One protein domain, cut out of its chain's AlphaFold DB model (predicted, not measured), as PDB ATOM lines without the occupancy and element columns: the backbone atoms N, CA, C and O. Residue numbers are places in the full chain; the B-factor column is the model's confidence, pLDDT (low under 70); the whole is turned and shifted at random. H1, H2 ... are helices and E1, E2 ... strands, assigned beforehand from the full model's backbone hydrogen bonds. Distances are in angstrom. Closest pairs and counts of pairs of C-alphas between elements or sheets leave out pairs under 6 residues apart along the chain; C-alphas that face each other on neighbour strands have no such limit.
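Overview. This is residues 84 to 165 of the 365 residues of the protein "Hypothetical protein" of Lotharella globosa (UniProt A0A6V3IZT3). Four nearly aligned helices make a loose bundle open on one side: H1 and H2 form a helical hairpin, H3 packs on H1 and H4 on H2, while H3 and H4 stay apart. A small two-stranded hairpin, E1 and E2, packs at one side of the bundle on H3 and the first residues of H1, and the links H1 to H2 and H3 to H4 pair briefly with each other. The printed part has 82 residues, with elements in the order E1, E2, H1, H2, H3, H4; the sheet, order E1 - E2, is antiparallel, and the class is mostly helix. The whole is compact, with a radius of gyration of the C-alphas of 12.0 A and spans of 35 by 32 by 18 A.

Along the chain. E1, residues 84 to 87, begins at C-alpha 84 at (56.562, 25.706, 99.450) and measures 9.9 A. E2, residues 90 to 93, measures 10.3 A. H1, residues 94 to 107, begins at C-alpha 94 at (54.888, 27.904, 103.154) and is 20.1 A long. H2, residues 112 to 124, is 18.4 A long, and H3, residues 130 to 142, is 18.3 A long. H4, residues 147 to 164, is the longest helix at 26.3 A and ends at C-alpha 164 at (76.166, 25.862, 112.441).

Arrangement. E1 and E2 are antiparallel neighbours at 141 degrees; N 85 and O 92 are 2.8 A apart, and N 87 and O 90 are 2.9 A apart, both within hydrogen-bond range. The closest C-alphas of E2 and H3 are those of Tyr 92 and Thr 135, 5.0 A apart; those of E1 and H1 are Tyr 84 and Arg 94, 4.6 A apart. H1 and H2 touch, closest at the C-alphas of Met 96 and Leu 118, 5.7 A, with a shallow tilt of 4 degrees, opposite ways. H1 touches H3 with residues 96 to 100 alone, closest at the C-alphas of Ala 100 and Ile 139, 6.8 A, with a shallow tilt of 18 degrees, the same way. H2 and H3 are close but not clearly touching, closest at the C-alphas of Val 122 and Glu 132, 6.3 A. H2 and H4 touch, closest at the C-alphas of Met 112 and Ala 149, 4.8 A, with a shallow tilt of 21 degrees, the same way. H1 and H4 are apart, and so are H3 and H4. Residues 109 to 110 pair parallel with residues 144 to 145. In H1, H2, H3 and H4 every O i to N i+4 pair is within hydrogen-bond range.

Size, cuts and confidence. The two C-alphas farthest apart are those of Glu 105 and Asn 165, 36.2 A. The printed part has no cut, and its five links are tight. The mean pLDDT of the printed part is 81.1; residues 84 to 91, 124 to 126 and 164 to 165 are under 70.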
ATOM      1  N   TYR A  84      56.206  24.449 100.115       68.81
ATOM      2  CA  TYR A  84      56.562  25.706  99.450       68.81
ATOM      3  C   TYR A  84      55.350  26.371  98.791       68.81
ATOM      4  O   TYR A  84      54.444  25.675  98.337       68.81
ATOM      5  N   ILE A  85      55.380  27.702  98.699       63.66
ATOM      6  CA  ILE A  85      54.437  28.547  97.948       63.66
ATOM      7  C   ILE A  85      55.200  29.276  96.833       63.66
ATOM      8  O   ILE A  85      56.346  29.686  97.014       63.66
ATOM      9  N   GLN A  86      54.561  29.455  95.679       63.31
ATOM     10  CA  GLN A  86      55.069  30.222  94.539       63.31
ATOM     11  C   GLN A  86      54.419  31.611  94.515       63.31
ATOM     12  O   GLN A  86      53.204  31.713  94.404       63.31
ATOM     13  N   ILE A  87      55.204  32.689  94.584       63.47
ATOM     14  CA  ILE A  87      54.699  34.063  94.410       63.47
ATOM     15  C   ILE A  87      55.523  34.737  93.314       63.47
ATOM     16  O   ILE A  87      56.731  34.924  93.464       63.47
ATOM     17  N   LYS A  88      54.875  35.112  92.201       49.50
ATOM     18  CA  LYS A  88      55.518  35.753  91.032       49.50
ATOM     19  C   LYS A  88      56.728  34.962  90.497       49.50
ATOM     20  O   LYS A  88      57.802  35.529  90.293       49.50
ATOM     21  N   GLY A  89      56.571  33.643  90.354       51.22
ATOM     22  CA  GLY A  89      57.615  32.731  89.860       51.22
ATOM     23  C   GLY A  89      58.795  32.521  90.818       51.22
ATOM     24  O   GLY A  89      59.850  32.038  90.410       51.22
ATOM     25  N   LYS A  90      58.662  32.928  92.088       57.03
ATOM     26  CA  LYS A  90      59.660  32.683  93.135       57.03
ATOM     27  C   LYS A  90      59.091  31.776  94.210       57.03
ATOM     28  O   LYS A  90      57.973  31.975  94.676       57.03
ATOM     29  N   ARG A  91      59.908  30.811  94.628       68.12
ATOM     30  CA  ARG A  91      59.576  29.857  95.684       68.12
ATOM     31  C   ARG A  91      59.863  30.437  97.057       68.12
ATOM     32  O   ARG A  91      60.953  30.948  97.307       68.12
ATOM     33  N   TYR A  92      58.894  30.271  97.938       77.81
ATOM     34  CA  TYR A  92      58.912  30.707  99.319       77.81
ATOM     35  C   TYR A  92      58.512  29.562 100.240       77.81
ATOM     36  O   TYR A  92      57.815  28.631  99.833       77.81
ATOM     37  N   ASP A  93      58.965  29.630 101.482       83.94
ATOM     38  CA  ASP A  93      58.587  28.690 102.522       83.94
ATOM     39  C   ASP A  93      57.125  28.913 102.936       83.94
ATOM     40  O   ASP A  93      56.711  30.027 103.278       83.94
ATOM     41  N   ARG A  94      56.325  27.844 102.874       78.75
ATOM     42  CA  ARG A  94      54.888  27.904 103.154       78.75
ATOM     43  C   ARG A  94      54.594  28.178 104.626       78.75
ATOM     44  O   ARG A  94      53.659  28.922 104.921       78.75
ATOM     45  N   GLY A  95      55.340  27.549 105.530       81.44
ATOM     46  CA  GLY A  95      55.136  27.668 106.972       81.44
ATOM     47  C   GLY A  95      55.410  29.089 107.443       81.44
ATOM     48  O   GLY A  95      54.562  29.715 108.085       81.44
ATOM     49  N   MET A  96      56.523  29.661 106.984       90.38
ATOM     50  CA  MET A  96      56.891  31.047 107.268       90.38
ATOM     51  C   MET A  96      55.839  32.053 106.776       90.38
ATOM     52  O   MET A  96      55.472  32.976 107.508       90.38
ATOM     53  N   LEU A  97      55.331  31.885 105.548       86.62
ATOM     54  CA  LEU A  97      54.298  32.772 104.997       86.62
ATOM     55  C   LEU A  97      52.965  32.639 105.732       86.62
ATOM     56  O   LEU A  97      52.294  33.642 105.967       86.62
ATOM     57  N   LYS A  98      52.603  31.420 106.142       85.56
ATOM     58  CA  LYS A  98      51.395  31.179 106.928       85.56
ATOM     59  C   LYS A  98      51.440  31.934 108.258       85.56
ATOM     60  O   LYS A  98      50.480  32.618 108.592       85.56
ATOM     61  N   VAL A  99      52.559  31.862 108.984       83.69
ATOM     62  CA  VAL A  99      52.723  32.585 110.258       83.69
ATOM     63  C   VAL A  99      52.620  34.101 110.061       83.69
ATOM     64  O   VAL A  99      51.987  34.777 110.872       83.69
ATOM     65  N   ALA A 100      53.207  34.637 108.987       83.94
ATOM     66  CA  ALA A 100      53.135  36.065 108.677       83.94
ATOM     67  C   ALA A 100      51.706  36.521 108.329       83.94
ATOM     68  O   ALA A 100      51.254  37.544 108.840       83.94
ATOM     69  N   SER A 101      50.978  35.739 107.523       77.75
ATOM     70  CA  SER A 101      49.576  36.007 107.176       77.75
ATOM     71  C   SER A 101      48.669  35.993 108.406       77.75
ATOM     72  O   SER A 101      47.881  36.911 108.600       77.75
ATOM     73  N   GLU A 102      48.822  34.994 109.282       77.56
ATOM     74  CA  GLU A 102      48.052  34.906 110.531       77.56
ATOM     75  C   GLU A 102      48.289  36.126 111.440       77.56
ATOM     76  O   GLU A 102      47.364  36.590 112.104       77.56
ATOM     77  N   ALA A 103      49.511  36.663 111.470       78.44
ATOM     78  CA  ALA A 103      49.832  37.848 112.261       78.44
ATOM     79  C   ALA A 103      49.175  39.128 111.716       78.44
ATOM     80  O   ALA A 103      48.704  39.962 112.492       78.44
ATOM     81  N   GLU A 104      49.136  39.281 110.387       78.44
ATOM     82  CA  GLU A 104      48.454  40.395 109.717       78.44
ATOM     83  C   GLU A 104      46.944  40.346 109.983       78.44
ATOM     84  O   GLU A 104      46.370  41.354 110.391       78.44
ATOM     85  N   GLU A 105      46.324  39.168 109.853       73.06
ATOM     86  CA  GLU A 105      44.894  38.968 110.122       73.06
ATOM     87  C   GLU A 105      44.524  39.220 111.592       73.06
ATOM     88  O   GLU A 105      43.473  39.793 111.877       73.06
ATOM     89  N   ALA A 106      45.376  38.808 112.536       73.88
ATOM     90  CA  ALA A 106      45.082  38.925 113.962       73.88
ATOM     91  C   ALA A 106      45.309  40.341 114.512       73.88
ATOM     92  O   ALA A 106      44.492  40.858 115.281       73.88
ATOM     93  N   HIS A 107      46.447  40.954 114.178       74.38
ATOM     94  CA  HIS A 107      46.938  42.155 114.862       74.38
ATOM     95  C   HIS A 107      47.491  43.225 113.910       74.38
ATOM     96  O   HIS A 107      47.964  44.263 114.375       74.38
ATOM     97  N   GLY A 108      47.487  42.983 112.595       79.81
ATOM     98  CA  GLY A 108      48.071  43.862 111.575       79.81
ATOM     99  C   GLY A 108      49.604  43.912 111.567       79.81
ATOM    100  O   GLY A 108      50.192  44.391 110.601       79.81
ATOM    101  N   LYS A 109      50.266  43.409 112.618       91.06
ATOM    102  CA  LYS A 109      51.724  43.390 112.774       91.06
ATOM    103  C   LYS A 109      52.202  42.064 113.354       91.06
ATOM    104  O   LYS A 109      51.538  41.446 114.185       91.06
ATOM    105  N   ILE A 110      53.417  41.672 112.991       90.75
ATOM    106  CA  ILE A 110      54.123  40.534 113.572       90.75
ATOM    107  C   ILE A 110      54.662  40.947 114.944       90.75
ATOM    108  O   ILE A 110      55.709  41.583 115.059       90.75
ATOM    109  N   GLY A 111      53.907  40.596 115.986       87.88
ATOM    110  CA  GLY A 111      54.321  40.702 117.385       87.88
ATOM    111  C   GLY A 111      55.091  39.471 117.877       87.88
ATOM    112  O   GLY A 111      55.272  38.488 117.156       87.88
ATOM    113  N   MET A 112      55.513  39.501 119.144       88.88
ATOM    114  CA  MET A 112      56.432  38.513 119.729       88.88
ATOM    115  C   MET A 112      55.971  37.048 119.596       88.88
ATOM    116  O   MET A 112      56.782  36.184 119.275       88.88
ATOM    117  N   GLY A 113      54.679  36.756 119.791       84.00
ATOM    118  CA  GLY A 113      54.158  35.384 119.678       84.00
ATOM    119  C   GLY A 113      54.274  34.808 118.259       84.00
ATOM    120  O   GLY A 113      54.685  33.664 118.078       84.00
ATOM    121  N   HIS A 114      53.993  35.620 117.235       88.56
ATOM    122  CA  HIS A 114      54.177  35.215 115.838       88.56
ATOM    123  C   HIS A 114      55.655  35.188 115.443       88.56
ATOM    124  O   HIS A 114      56.059  34.334 114.663       88.56
ATOM    125  N   ALA A 115      56.480  36.069 116.011       91.19
ATOM    126  CA  ALA A 115      57.924  36.075 115.794       91.19
ATOM    127  C   ALA A 115      58.602  34.790 116.299       91.19
ATOM    128  O   ALA A 115      59.508  34.281 115.642       91.19
ATOM    129  N   GLN A 116      58.145  34.238 117.428       87.50
ATOM    130  CA  GLN A 116      58.606  32.947 117.954       87.50
ATOM    131  C   GLN A 116      58.279  31.802 116.994       87.50
ATOM    132  O   GLN A 116      59.192  31.126 116.524       87.50
ATOM    133  N   ARG A 117      57.008  31.684 116.595       86.88
ATOM    134  CA  ARG A 117      56.565  30.693 115.602       86.88
ATOM    135  C   ARG A 117      57.285  30.846 114.261       86.88
ATOM    136  O   ARG A 117      57.629  29.864 113.621       86.88
ATOM    137  N   LEU A 118      57.565  32.078 113.836       90.81
ATOM    138  CA  LEU A 118      58.294  32.337 112.596       90.81
ATOM    139  C   LEU A 118      59.742  31.832 112.671       90.81
ATOM    140  O   LEU A 118      60.266  31.336 111.679       90.81
ATOM    141  N   VAL A 119      60.399  31.952 113.829       87.75
ATOM    142  CA  VAL A 119      61.745  31.398 114.043       87.75
ATOM    143  C   VAL A 119      61.719  29.870 114.062       87.75
ATOM    144  O   VAL A 119      62.638  29.264 113.518       87.75
ATOM    145  N   GLU A 120      60.688  29.252 114.638       84.06
ATOM    146  CA  GLU A 120      60.513  27.792 114.619       84.06
ATOM    147  C   GLU A 120      60.445  27.268 113.181       84.06
ATOM    148  O   GLU A 120      61.245  26.410 112.819       84.06
ATOM    149  N   GLU A 121      59.605  27.869 112.333       84.12
ATOM    150  CA  GLU A 121      59.497  27.507 110.909       84.12
ATOM    151  C   GLU A 121      60.832  27.695 110.161       84.12
ATOM    152  O   GLU A 121      61.215  26.880 109.327       84.12
ATOM    153  N   VAL A 122      61.602  28.739 110.495       83.75
ATOM    154  CA  VAL A 122      62.932  28.980 109.902       83.75
ATOM    155  C   VAL A 122      63.960  27.915 110.309       83.75
ATOM    156  O   VAL A 122      64.890  27.624 109.553       83.75
ATOM    157  N   VAL A 123      63.852  27.382 111.528       72.94
ATOM    158  CA  VAL A 123      64.834  26.459 112.113       72.94
ATOM    159  C   VAL A 123      64.466  24.991 111.866       72.94
ATOM    160  O   VAL A 123      65.376  24.159 111.835       72.94
ATOM    161  N   ASP A 124      63.192  24.678 111.609       69.19
ATOM    162  CA  ASP A 124      62.664  23.317 111.400       69.19
ATOM    163  C   ASP A 124      63.387  22.561 110.268       69.19
ATOM    164  O   ASP A 124      63.748  21.391 110.394       69.19
ATOM    165  N   GLY A 125      63.766  23.263 109.194       59.84
ATOM    166  CA  GLY A 125      64.551  22.689 108.093       59.84
ATOM    167  C   GLY A 125      66.002  22.318 108.451       59.84
ATOM    168  O   GLY A 125      66.729  21.762 107.619       59.84
ATOM    169  N   GLY A 126      66.472  22.650 109.661       64.00
ATOM    170  CA  GLY A 126      67.826  22.389 110.159       64.00
ATOM    171  C   GLY A 126      68.932  23.212 109.479       64.00
ATOM    172  O   GLY A 126      70.121  23.024 109.782       64.00
ATOM    173  N   LYS A 127      68.560  24.123 108.571       75.06
ATOM    174  CA  LYS A 127      69.438  24.981 107.763       75.06
ATOM    175  C   LYS A 127      68.686  26.247 107.356       75.06
ATOM    176  O   LYS A 127      67.525  26.184 106.996       75.06
ATOM    177  N   TYR A 128      69.392  27.375 107.356       81.94
ATOM    178  CA  TYR A 128      68.882  28.642 106.832       81.94
ATOM    179  C   TYR A 128      69.298  28.771 105.364       81.94
ATOM    180  O   TYR A 128      70.338  29.361 105.044       81.94
ATOM    181  N   SER A 129      68.562  28.086 104.489       81.31
ATOM    182  CA  SER A 129      68.840  28.004 103.055       81.31
ATOM    183  C   SER A 129      68.416  29.279 102.320       81.31
ATOM    184  O   SER A 129      67.954  30.261 102.907       81.31
ATOM    185  N   ASP A 130      68.644  29.310 101.010       80.50
ATOM    186  CA  ASP A 130      68.323  30.481 100.196       80.50
ATOM    187  C   ASP A 130      66.809  30.712 100.081       80.50
ATOM    188  O   ASP A 130      66.383  31.859  99.944       80.50
ATOM    189  N   ILE A 131      65.994  29.658 100.244       81.94
ATOM    190  CA  ILE A 131      64.531  29.769 100.282       81.94
ATOM    191  C   ILE A 131      64.079  30.474 101.568       81.94
ATOM    192  O   ILE A 131      63.324  31.442 101.481       81.94
ATOM    193  N   GLU A 132      64.562  30.083 102.753       87.69
ATOM    194  CA  GLU A 132      64.181  30.733 104.017       87.69
ATOM    195  C   GLU A 132      64.692  32.185 104.070       87.69
ATOM    196  O   GLU A 132      64.017  33.069 104.605       87.69
ATOM    197  N   LYS A 133      65.848  32.481 103.457       89.56
ATOM    198  CA  LYS A 133      66.352  33.860 103.304       89.56
ATOM    199  C   LYS A 133      65.449  34.709 102.417       89.56
ATOM    200  O   LYS A 133      65.079  35.818 102.812       89.56
ATOM    201  N   GLU A 134      65.098  34.224 101.225       84.62
ATOM    202  CA  GLU A 134      64.219  34.966 100.315       84.62
ATOM    203  C   GLU A 134      62.806  35.107 100.888       84.62
ATOM    204  O   GLU A 134      62.198  36.170 100.749       84.62
ATOM    205  N   THR A 135      62.325  34.102 101.621       88.75
ATOM    206  CA  THR A 135      61.040  34.154 102.331       88.75
ATOM    207  C   THR A 135      61.062  35.169 103.459       88.75
ATOM    208  O   THR A 135      60.203  36.044 103.503       88.75
ATOM    209  N   MET A 136      62.088  35.168 104.310       93.50
ATOM    210  CA  MET A 136      62.239  36.182 105.356       93.50
ATOM    211  C   MET A 136      62.345  37.600 104.771       93.50
ATOM    212  O   MET A 136      61.772  38.551 105.299       93.50
ATOM    213  N   LYS A 137      63.048  37.759 103.644       91.00
ATOM    214  CA  LYS A 137      63.146  39.036 102.925       91.00
ATOM    215  C   LYS A 137      61.800  39.470 102.347       91.00
ATOM    216  O   LYS A 137      61.500  40.660 102.326       91.00
ATOM    217  N   TYR A 138      61.003  38.534 101.836       85.75
ATOM    218  CA  TYR A 138      59.633  38.807 101.412       85.75
ATOM    219  C   TYR A 138      58.776  39.256 102.596       85.75
ATOM    220  O   TYR A 138      58.175  40.326 102.524       85.75
ATOM    221  N   ILE A 139      58.822  38.517 103.706       90.81
ATOM    222  CA  ILE A 139      58.043  38.815 104.908       90.81
ATOM    223  C   ILE A 139      58.371  40.217 105.434       90.81
ATOM    224  O   ILE A 139      57.474  41.037 105.571       90.81
ATOM    225  N   ARG A 140      59.654  40.560 105.599       89.38
ATOM    226  CA  ARG A 140      60.072  41.901 106.055       89.38
ATOM    227  C   ARG A 140      59.695  43.055 105.122       89.38
ATOM    228  O   ARG A 140      59.712  44.201 105.550       89.38
ATOM    229  N   ARG A 141      59.427  42.786 103.839       85.06
ATOM    230  CA  ARG A 141      58.978  43.817 102.887       85.06
ATOM    231  C   ARG A 141      57.465  43.999 102.888       85.06
ATOM    232  O   ARG A 141      57.010  45.086 102.557       85.06
ATOM    233  N   ARG A 142      56.709  42.933 103.165       82.44
ATOM    234  CA  ARG A 142      55.246  42.910 103.027       82.44
ATOM    235  C   ARG A 142      54.509  43.071 104.355       82.44
ATOM    236  O   ARG A 142      53.400  43.595 104.338       82.44
ATOM    237  N   TYR A 143      55.113  42.632 105.455       86.56
ATOM    238  CA  TYR A 143      54.514  42.605 106.783       86.56
ATOM    239  C   TYR A 143      55.281  43.522 107.727       86.56
ATOM    240  O   TYR A 143      56.513  43.568 107.711       86.56
ATOM    241  N   GLU A 144      54.540  44.235 108.566       89.06
ATOM    242  CA  GLU A 144      55.117  45.105 109.581       89.06
ATOM    243  C   GLU A 144      55.436  44.293 110.842       89.06
ATOM    244  O   GLU A 144      54.635  43.471 111.279       89.06
ATOM    245  N   PHE A 145      56.607  44.514 111.435       93.81
ATOM    246  CA  PHE A 145      57.003  43.913 112.710       93.81
ATOM    247  C   PHE A 145      56.878  44.944 113.827       93.81
ATOM    248  O   PHE A 145      57.021  46.143 113.589       93.81
ATOM    249  N   THR A 146      56.677  44.485 115.061       93.88
ATOM    250  CA  THR A 146      57.068  45.310 116.210       93.88
ATOM    251  C   THR A 146      58.592  45.320 116.334       93.88
ATOM    252  O   THR A 146      59.252  44.343 115.970       93.88
ATOM    253  N   ASP A 147      59.160  46.403 116.868       90.50
ATOM    254  CA  ASP A 147      60.619  46.544 117.008       90.50
ATOM    255  C   ASP A 147      61.231  45.360 117.777       90.50
ATOM    256  O   ASP A 147      62.208  44.746 117.346       90.50
ATOM    257  N   GLU A 148      60.571  44.967 118.868       88.69
ATOM    258  CA  GLU A 148      60.947  43.838 119.726       88.69
ATOM    259  C   GLU A 148      60.928  42.495 118.974       88.69
ATOM    260  O   GLU A 148      61.803  41.647 119.165       88.69
ATOM    261  N   ALA A 149      59.941  42.294 118.095       89.31
ATOM    262  CA  ALA A 149      59.774  41.067 117.325       89.31
ATOM    263  C   ALA A 149      60.828  40.926 116.217       89.31
ATOM    264  O   ALA A 149      61.386  39.839 116.038       89.31
ATOM    265  N   ASP A 150      61.130  42.006 115.484       91.75
ATOM    266  CA  ASP A 150      62.173  41.969 114.449       91.75
ATOM    267  C   ASP A 150      63.562  41.780 115.071       91.75
ATOM    268  O   ASP A 150      64.348  40.963 114.575       91.75
ATOM    269  N   GLU A 151      63.858  42.459 116.187       90.69
ATOM    270  CA  GLU A 151      65.114  42.261 116.916       90.69
ATOM    271  C   GLU A 151      65.256  40.806 117.384       90.69
ATOM    272  O   GLU A 151      66.286  40.167 117.135       90.69
ATOM    273  N   PHE A 152      64.199  40.240 117.974       90.50
ATOM    274  CA  PHE A 152      64.184  38.845 118.399       90.50
ATOM    275  C   PHE A 152      64.482  37.881 117.240       90.50
ATOM    276  O   PHE A 152      65.398  37.057 117.351       90.50
ATOM    277  N   VAL A 153      63.773  38.000 116.111       90.69
ATOM    278  CA  VAL A 153      63.966  37.121 114.941       90.69
ATOM    279  C   VAL A 153      65.394  37.231 114.402       90.69
ATOM    280  O   VAL A 153      66.026  36.213 114.105       90.69
ATOM    281  N   ARG A 154      65.952  38.448 114.307       89.62
ATOM    282  CA  ARG A 154      67.340  38.660 113.859       89.62
ATOM    283  C   ARG A 154      68.346  37.965 114.771       89.62
ATOM    284  O   ARG A 154      69.237  37.278 114.270       89.62
ATOM    285  N   LEU A 155      68.199  38.120 116.086       87.06
ATOM    286  CA  LEU A 155      69.114  37.534 117.065       87.06
ATOM    287  C   LEU A 155      69.077  36.002 117.043       87.06
ATOM    288  O   LEU A 155      70.138  35.373 117.093       87.06
ATOM    289  N   GLN A 156      67.893  35.390 116.928       86.81
ATOM    290  CA  GLN A 156      67.793  33.927 116.874       86.81
ATOM    291  C   GLN A 156      68.387  33.357 115.585       86.81
ATOM    292  O   GLN A 156      69.182  32.418 115.653       86.81
ATOM    293  N   ILE A 157      68.088  33.952 114.425       87.38
ATOM    294  CA  ILE A 157      68.654  33.501 113.143       87.38
ATOM    295  C   ILE A 157      70.179  33.661 113.142       87.38
ATOM    296  O   ILE A 157      70.895  32.741 112.745       87.38
ATOM    297  N   ALA A 158      70.706  34.786 113.639       85.50
ATOM    298  CA  ALA A 158      72.149  35.005 113.743       85.50
ATOM    299  C   ALA A 158      72.825  33.964 114.649       85.50
ATOM    300  O   ALA A 158      73.846  33.380 114.274       85.50
ATOM    301  N   ARG A 159      72.233  33.678 115.817       82.50
ATOM    302  CA  ARG A 159      72.723  32.644 116.738       82.50
ATOM    303  C   ARG A 159      72.690  31.255 116.099       82.50
ATOM    304  O   ARG A 159      73.660  30.510 116.224       82.50
ATOM    305  N   PHE A 160      71.609  30.913 115.402       81.19
ATOM    306  CA  PHE A 160      71.459  29.631 114.716       81.19
ATOM    307  C   PHE A 160      72.533  29.430 113.638       81.19
ATOM    308  O   PHE A 160      73.221  28.406 113.613       81.19
ATOM    309  N   VAL A 161      72.746  30.443 112.794       80.94
ATOM    310  CA  VAL A 161      73.777  30.414 111.748       80.94
ATOM    311  C   VAL A 161      75.184  30.340 112.358       80.94
ATOM    312  O   VAL A 161      76.023  29.588 111.861       80.94
ATOM    313  N   ALA A 162      75.449  31.049 113.461       78.12
ATOM    314  CA  ALA A 162      76.727  30.978 114.171       78.12
ATOM    315  C   ALA A 162      76.998  29.581 114.765       78.12
ATOM    316  O   ALA A 162      78.101  29.058 114.603       78.12
ATOM    317  N   LYS A 163      75.987  28.939 115.372       71.94
ATOM    318  CA  LYS A 163      76.082  27.570 115.920       71.94
ATOM    319  C   LYS A 163      76.399  26.541 114.823       71.94
ATOM    320  O   LYS A 163      77.162  25.612 115.061       71.94
ATOM    321  N   LYS A 164      75.878  26.729 113.603       62.81
ATOM    322  CA  LYS A 164      76.166  25.862 112.441       62.81
ATOM    323  C   LYS A 164      77.533  26.127 111.792       62.81
ATOM    324  O   LYS A 164      78.118  25.201 111.235       62.81
ATOM    325  N   ASN A 165      78.051  27.355 111.868       50.38
ATOM    326  CA  ASN A 165      79.325  27.757 111.257       50.38
ATOM    327  C   ASN A 165      80.551  27.622 112.178       50.38
ATOM    328  O   ASN A 165      81.652  27.996 111.768       50.38
TER     329      ASN A 165